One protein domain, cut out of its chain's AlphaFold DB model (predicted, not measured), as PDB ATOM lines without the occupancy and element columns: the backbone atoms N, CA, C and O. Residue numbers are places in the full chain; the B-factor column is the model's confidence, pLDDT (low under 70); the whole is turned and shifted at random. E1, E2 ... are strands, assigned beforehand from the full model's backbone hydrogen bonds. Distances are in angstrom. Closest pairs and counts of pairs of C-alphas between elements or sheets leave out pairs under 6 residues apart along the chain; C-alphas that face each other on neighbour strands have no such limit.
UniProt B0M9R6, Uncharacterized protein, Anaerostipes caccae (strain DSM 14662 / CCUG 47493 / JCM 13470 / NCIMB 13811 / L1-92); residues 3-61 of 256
ATOM      1  N   GLU A   3     217.896 236.246 136.480       87.88
ATOM      2  CA  GLU A   3     216.810 237.139 136.081       87.88
ATOM      3  C   GLU A   3     216.740 238.303 137.067       87.88
ATOM      4  O   GLU A   3     217.007 238.135 138.257       87.88
ATOM      5  N   ASN A   4     216.375 239.491 136.590       87.38
ATOM      6  CA  ASN A   4     216.262 240.667 137.452       87.38
ATOM      7  C   ASN A   4     214.896 240.800 138.148       87.38
ATOM      8  O   ASN A   4     214.577 241.865 138.676       87.38
ATOM      9  N   LEU A   5     214.083 239.740 138.166       87.06
ATOM     10  CA  LEU A   5     212.761 239.752 138.784       87.06
ATOM     11  C   LEU A   5     212.874 240.037 140.293       87.06
ATOM     12  O   LEU A   5     213.526 239.309 141.034       87.06
ATOM     13  N   GLY A   6     212.245 241.121 140.753       86.50
ATOM     14  CA  GLY A   6     212.281 241.546 142.159       86.50
ATOM     15  C   GLY A   6     213.524 242.343 142.578       86.50
ATOM     16  O   GLY A   6     213.565 242.830 143.712       86.50
ATOM     17  N   LEU A   7     214.503 242.547 141.685       90.00
ATOM     18  CA  LEU A   7     215.705 243.336 141.961       90.00
ATOM     19  C   LEU A   7     215.375 244.836 142.038       90.00
ATOM     20  O   LEU A   7     215.041 245.463 141.031       90.00
ATOM     21  N   GLN A   8     215.495 245.413 143.236       90.50
ATOM     22  CA  GLN A   8     215.101 246.802 143.517       90.50
ATOM     23  C   GLN A   8     216.135 247.844 143.070       90.50
ATOM     24  O   GLN A   8     215.767 248.953 142.700       90.50
ATOM     25  N   GLN A   9     217.425 247.507 143.117       92.12
ATOM     26  CA  GLN A   9     218.523 248.401 142.748       92.12
ATOM     27  C   GLN A   9     219.484 247.668 141.818       92.12
ATOM     28  O   GLN A   9     219.748 246.480 142.009       92.12
ATOM     29  N   SER A  10     219.980 248.372 140.801       92.50
ATOM     30  CA  SER A  10     220.993 247.845 139.895       92.50
ATOM     31  C   SER A  10     222.344 247.702 140.596       92.50
ATOM     32  O   SER A  10     222.614 248.355 141.608       92.50
ATOM     33  N   TYR A  11     223.193 246.821 140.073       92.62
ATOM     34  CA  TYR A  11     224.529 246.596 140.620       92.62
ATOM     35  C   TYR A  11     225.510 246.108 139.553       92.62
ATOM     36  O   TYR A  11     225.124 245.589 138.506       92.62
ATOM     37  N   ASN A  12     226.801 246.249 139.850       92.62
ATOM     38  CA  ASN A  12     227.886 245.729 139.023       92.62
ATOM     39  C   ASN A  12     228.278 244.330 139.503       92.62
ATOM     40  O   ASN A  12     228.768 244.157 140.620       92.62
ATOM     41  N   LEU A  13     228.066 243.327 138.654       89.25
ATOM     42  CA  LEU A  13     228.472 241.951 138.903       89.25
ATOM     43  C   LEU A  13     229.945 241.764 138.524       89.25
ATOM     44  O   LEU A  13     230.341 242.006 137.383       89.25
ATOM     45  N   TRP A  14     230.732 241.272 139.477       89.12
ATOM     46  CA  TRP A  14     232.160 240.992 139.302       89.12
ATOM     47  C   TRP A  14     232.495 239.505 139.364       89.12
ATOM     48  O   TRP A  14     233.459 239.058 138.744       89.12
ATOM     49  N   GLN A  15     231.729 238.740 140.138       88.62
ATOM     50  CA  GLN A  15     232.055 237.364 140.486       88.62
ATOM     51  C   GLN A  15     230.784 236.526 140.614       88.62
ATOM     52  O   GLN A  15     229.753 237.015 141.072       88.62
ATOM     53  N   VAL A  16     230.888 235.255 140.234       85.31
ATOM     54  CA  VAL A  16     229.881 234.218 140.466       85.31
ATOM     55  C   VAL A  16     230.562 233.083 141.225       85.31
ATOM     56  O   VAL A  16     231.503 232.474 140.714       85.31
ATOM     57  N   GLY A  17     230.127 232.843 142.461       84.56
ATOM     58  CA  GLY A  17     230.610 231.745 143.296       84.56
ATOM     59  C   GLY A  17     229.704 230.523 143.180       84.56
ATOM     60  O   GLY A  17     228.483 230.654 143.219       84.56
ATOM     61  N   PHE A  18     230.310 229.350 143.057       82.44
ATOM     62  CA  PHE A  18     229.665 228.050 143.153       82.44
ATOM     63  C   PHE A  18     230.022 227.467 144.504       82.44
ATOM     64  O   PHE A  18     231.205 227.303 144.799       82.44
ATOM     65  N   TYR A  19     229.014 227.160 145.304       83.00
ATOM     66  CA  TYR A  19     229.181 226.513 146.595       83.00
ATOM     67  C   TYR A  19     228.717 225.064 146.471       83.00
ATOM     68  O   TYR A  19     227.748 224.781 145.765       83.00
ATOM     69  N   ALA A  20     229.450 224.155 147.096       80.44
ATOM     70  CA  ALA A  20     229.056 222.770 147.276       80.44
ATOM     71  C   ALA A  20     228.644 222.579 148.735       80.44
ATOM     72  O   ALA A  20     229.260 223.148 149.632       80.44
ATOM     73  N   GLU A  21     227.600 221.793 148.961       79.75
ATOM     74  CA  GLU A  21     227.171 221.431 150.307       79.75
ATOM     75  C   GLU A  21     227.979 220.217 150.769       79.75
ATOM     76  O   GLU A  21     227.851 219.122 150.214       79.75
ATOM     77  N   ASP A  22     228.856 220.434 151.745       76.56
ATOM     78  CA  ASP A  22     229.566 219.376 152.447       76.56
ATOM     79  C   ASP A  22     228.698 218.869 153.618       76.56
ATOM     80  O   ASP A  22     228.195 219.685 154.399       76.56
ATOM     81  N   PRO A  23     228.500 217.545 153.764       71.62
ATOM     82  CA  PRO A  23     227.660 216.982 154.821       71.62
ATOM     83  C   PRO A  23     228.117 217.311 156.250       71.62
ATOM     84  O   PRO A  23     227.290 217.297 157.163       71.62
ATOM     85  N   ASP A  24     229.410 217.576 156.449       79.50
ATOM     86  CA  ASP A  24     230.030 217.786 157.756       79.50
ATOM     87  C   ASP A  24     230.367 219.270 158.007       79.50
ATOM     88  O   ASP A  24     230.252 219.751 159.138       79.50
ATOM     89  N   GLU A  25     230.757 220.011 156.964       76.25
ATOM     90  CA  GLU A  25     231.233 221.402 157.063       76.25
ATOM     91  C   GLU A  25     230.250 222.462 156.521       76.25
ATOM     92  O   GLU A  25     230.469 223.661 156.716       76.25
ATOM     93  N   GLY A  26     229.133 222.056 155.906       80.62
ATOM     94  CA  GLY A  26     228.132 222.967 155.340       80.62
ATOM     95  C   GLY A  26     228.521 223.509 153.959       80.62
ATOM     96  O   GLY A  26     229.184 222.836 153.179       80.62
ATOM     97  N   GLU A  27     228.081 224.720 153.601       81.62
ATOM     98  CA  GLU A  27     228.373 225.297 152.278       81.62
ATOM     99  C   GLU A  27     229.854 225.700 152.141       81.62
ATOM    100  O   GLU A  27     230.315 226.674 152.739       81.62
ATOM    101  N   ILE A  28     230.595 224.990 151.288       82.31
ATOM    102  CA  ILE A  28     231.993 225.275 150.951       82.31
ATOM    103  C   ILE A  28     232.068 225.893 149.554       82.31
ATOM    104  O   ILE A  28     231.439 225.419 148.610       82.31
ATOM    105  N   LEU A  29     232.880 226.940 149.378       81.62
ATOM    106  CA  LEU A  29     233.146 227.516 148.056       81.62
ATOM    107  C   LEU A  29     233.894 226.504 147.168       81.62
ATOM    108  O   LEU A  29     235.072 226.229 147.380       81.62
ATOM    109  N   PHE A  30     233.215 225.998 146.142       78.19
ATOM    110  CA  PHE A  30     233.722 225.016 145.183       78.19
ATOM    111  C   PHE A  30     234.469 225.665 144.011       78.19
ATOM    112  O   PHE A  30     235.542 225.212 143.618       78.19
ATOM    113  N   CYS A  31     233.922 226.737 143.434       76.94
ATOM    114  CA  CYS A  31     234.537 227.436 142.303       76.94
ATOM    115  C   CYS A  31     234.149 228.917 142.297       76.94
ATOM    116  O   CYS A  31     233.046 229.277 142.694       76.94
ATOM    117  N   LEU A  32     235.039 229.785 141.814       82.81
ATOM    118  CA  LEU A  32     234.777 231.213 141.651       82.81
ATOM    119  C   LEU A  32     235.067 231.626 140.207       82.81
ATOM    120  O   LEU A  32     236.213 231.603 139.761       82.81
ATOM    121  N   ALA A  33     234.033 232.049 139.487       81.06
ATOM    122  CA  ALA A  33     234.174 232.668 138.180       81.06
ATOM    123  C   ALA A  33     234.243 234.190 138.346       81.06
ATOM    124  O   ALA A  33     233.256 234.827 138.712       81.06
ATOM    125  N   GLN A  34     235.409 234.775 138.078       85.50
ATOM    126  CA  GLN A  34     235.633 236.216 138.181       85.50
ATOM    127  C   GLN A  34     235.720 236.859 136.797       85.50
ATOM    128  O   GLN A  34     236.468 236.407 135.930       85.50
ATOM    129  N   ALA A  35     234.966 237.936 136.596       80.12
ATOM    130  CA  ALA A  35     235.015 238.726 135.378       80.12
ATOM    131  C   ALA A  35     236.223 239.677 135.395       80.12
ATOM    132  O   ALA A  35     236.584 240.235 136.431       80.12
ATOM    133  N   SER A  36     236.845 239.886 134.230       85.19
ATOM    134  CA  SER A  36     237.930 240.868 134.068       85.19
ATOM    135  C   SER A  36     237.432 242.315 134.092       85.19
ATOM    136  O   SER A  36     238.213 243.227 134.345       85.19
ATOM    137  N   HIS A  37     236.141 242.512 133.832       86.94
ATOM    138  CA  HIS A  37     235.450 243.793 133.842       86.94
ATOM    139  C   HIS A  37     234.067 243.604 134.462       86.94
ATOM    140  O   HIS A  37     233.468 242.534 134.322       86.94
ATOM    141  N   GLU A  38     233.555 244.643 135.114       87.62
ATOM    142  CA  GLU A  38     232.200 244.637 135.657       87.62
ATOM    143  C   GLU A  38     231.143 244.400 134.585       87.62
ATOM    144  O   GLU A  38     231.210 244.926 133.471       87.62
ATOM    145  N   LYS A  39     230.119 243.636 134.959       88.00
ATOM    146  CA  LYS A  39     228.903 243.498 134.172       88.00
ATOM    147  C   LYS A  39     227.751 244.181 134.890       88.00
ATOM    148  O   LYS A  39     227.356 243.756 135.969       88.00
ATOM    149  N   TYR A  40     227.210 245.227 134.277       91.88
ATOM    150  CA  TYR A  40     226.065 245.946 134.822       91.88
ATOM    151  C   TYR A  40     224.801 245.077 134.781       91.88
ATOM    152  O   TYR A  40     224.446 244.548 133.724       91.88
ATOM    153  N   ILE A  41     224.133 244.936 135.928       91.94
ATOM    154  CA  ILE A  41     222.856 244.237 136.082       91.94
ATOM    155  C   ILE A  41     221.776 245.280 136.407       91.94
ATOM    156  O   ILE A  41     221.805 245.859 137.499       91.94
ATOM    157  N   PRO A  42     220.827 245.539 135.489       92.19
ATOM    158  CA  PRO A  42     219.800 246.559 135.681       92.19
ATOM    159  C   PRO A  42     218.711 246.095 136.655       92.19
ATOM    160  O   PRO A  42     218.368 244.910 136.712       92.19
ATOM    161  N   SER A  43     218.108 247.040 137.381       93.06
ATOM    162  CA  SER A  43     216.954 246.747 138.248       93.06
ATOM    163  C   SER A  43     215.727 246.297 137.438       93.06
ATOM    164  O   SER A  43     215.629 246.569 136.238       93.06
ATOM    165  N   ALA A  44     214.759 245.653 138.098       90.69
ATOM    166  CA  ALA A  44     213.502 245.241 137.465       90.69
ATOM    167  C   ALA A  44     212.743 246.425 136.839       90.69
ATOM    168  O   ALA A  44     212.095 246.267 135.809       90.69
ATOM    169  N   LEU A  45     212.827 247.604 137.467       90.25
ATOM    170  CA  LEU A  45     212.195 248.835 136.986       90.25
ATOM    171  C   LEU A  45     212.926 249.415 135.767       90.25
ATOM    172  O   LEU A  45     212.295 249.959 134.868       90.25
ATOM    173  N   GLU A  46     214.252 249.311 135.757       90.94
ATOM    174  CA  GLU A  46     215.109 249.876 134.717       90.94
ATOM    175  C   GLU A  46     215.076 249.060 133.419       90.94
ATOM    176  O   GLU A  46     215.055 249.638 132.337       90.94
ATOM    177  N   SER A  47     215.039 247.727 133.512       86.81
ATOM    178  CA  SER A  47     214.938 246.843 132.346       86.81
ATOM    179  C   SER A  47     214.073 245.617 132.661       86.81
ATOM    180  O   SER A  47     214.615 244.548 132.956       86.81
ATOM    181  N   PRO A  48     212.735 245.736 132.602       87.00
ATOM    182  CA  PRO A  48     211.832 244.622 132.877       87.00
ATOM    183  C   PRO A  48     212.106 243.422 131.959       87.00
ATOM    184  O   PRO A  48     212.135 243.565 130.738       87.00
ATOM    185  N   GLY A  49     212.295 242.235 132.542       83.25
ATOM    186  CA  GLY A  49     212.537 240.999 131.787       83.25
ATOM    187  C   GLY A  49     213.988 240.787 131.345       83.25
ATOM    188  O   GLY A  49     214.237 239.978 130.454       83.25
ATOM    189  N   PHE A  50     214.952 241.493 131.945       86.06
ATOM    190  CA  PHE A  50     216.368 241.229 131.699       86.06
ATOM    191  C   PHE A  50     216.751 239.841 132.226       86.06
ATOM    192  O   PHE A  50     216.569 239.535 133.408       86.06
ATOM    193  N   SER A  51     217.345 239.034 131.352       86.00
ATOM    194  CA  SER A  51     217.902 237.733 131.696       86.00
ATOM    195  C   SER A  51     219.337 237.612 131.209       86.00
ATOM    196  O   SER A  51     219.745 238.170 130.186       86.00
ATOM    197  N   LEU A  52     220.123 236.874 131.982       80.75
ATOM    198  CA  LEU A  52     221.497 236.568 131.659       80.75
ATOM    199  C   LEU A  52     221.787 235.088 131.901       80.75
ATOM    200  O   LEU A  52     221.627 234.564 133.006       80.75
ATOM    201  N   SER A  53     222.262 234.428 130.850       81.62
ATOM    202  CA  SER A  53     222.700 233.038 130.884       81.62
ATOM    203  C   SER A  53     224.218 232.953 130.787       81.62
ATOM    204  O   SER A  53     224.858 233.740 130.085       81.62
ATOM    205  N   TRP A  54     224.778 231.990 131.509       74.06
ATOM    206  CA  TRP A  54     226.183 231.617 131.451       74.06
ATOM    207  C   TRP A  54     226.266 230.107 131.307       74.06
ATOM    208  O   TRP A  54     225.537 229.391 131.997       74.06
ATOM    209  N   ASP A  55     227.200 229.662 130.479       77.19
ATOM    210  CA  ASP A  55     227.518 228.255 130.312       77.19
ATOM    211  C   ASP A  55     228.819 227.963 131.060       77.19
ATOM    212  O   ASP A  55     229.883 228.487 130.721       77.19
ATOM    213  N   PHE A  56     228.728 227.144 132.106       75.06
ATOM    214  CA  PHE A  56     229.878 226.685 132.876       75.06
ATOM    215  C   PHE A  56     230.107 225.205 132.588       75.06
ATOM    216  O   PHE A  56     229.195 224.392 132.726       75.06
ATOM    217  N   CYS A  57     231.327 224.858 132.191       69.62
ATOM    218  CA  CYS A  57     231.734 223.474 131.995       69.62
ATOM    219  C   CYS A  57     232.670 223.075 133.136       69.62
ATOM    220  O   CYS A  57     233.758 223.638 133.271       69.62
ATOM    221  N   PHE A  58     232.239 222.119 133.954       69.56
ATOM    222  CA  PHE A  58     233.054 221.537 135.013       69.56
ATOM    223  C   PHE A  58     233.530 220.162 134.561       69.56
ATOM    224  O   PHE A  58     232.719 219.289 134.256       69.56
ATOM    225  N   GLN A  59     234.843 219.959 134.534       65.44
ATOM    226  CA  GLN A  59     235.416 218.631 134.374       65.44
ATOM    227  C   GLN A  59     235.718 218.079 135.768       65.44
ATOM    228  O   GLN A  59     236.638 218.540 136.437       65.44
ATOM    229  N   ILE A  60     234.914 217.116 136.210       61.97
ATOM    230  CA  ILE A  60     235.125 216.375 137.456       61.97
ATOM    231  C   ILE A  60     235.799 215.054 137.062       61.97
ATOM    232  O   ILE A  60     235.420 214.457 136.055       61.97
ATOM    233  N   SER A  61     236.860 214.659 137.771       61.53
ATOM    234  CA  SER A  61     237.777 213.596 137.335       61.53
ATOM    235  C   SER A  61     237.096 212.255 137.032       61.53
ATOM    236  O   SER A  61     236.136 211.849 137.676       61.53
TER     237      SER A  61
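This is residues 3 to 61 of the 256 residues of an uncharacterized protein of Anaerostipes caccae (strain DSM 14662 / CCUG 47493 / JCM 13470 / NCIMB 13811 / L1-92) (UniProt B0M9R6). A long two-stranded hairpin, E1 and E2, bends partway along, and after it an extended tail folds back and runs the length of the hairpin. The printed part has 59 residues with two named strands, E1 then E2, in one antiparallel sheet and no named helix; its class is all strand, with 28 residues in named elements, under half. It is loose, with a radius of gyration of the C-alphas of 14.7 A, and elongated, spanning 41 by 24 by 17 A.

E1, residues 11 to 22, and E2, residues 26 to 41, form a hairpin with a tight link, antiparallel at 164 degrees. N 13 and O 39, 2.8 A, and N 22 and O 26, 2.8 A, are within hydrogen-bond range. E1 bends by 68 degrees at residue 14 and E2 by 106 degrees at residue 37.

E1 begins at C-alpha 11 (224.529, 246.596, 140.620) and is 30.1 A long. E2, 29.2 A, ends at C-alpha 41 (222.856, 244.237, 136.082).

The C-alphas farthest apart, Leu 45 and Ser 61, are 43.5 A apart. The printed part has no cut. Residues 42 to 61 hold no named element. Residues 57 to 61 are under pLDDT 70.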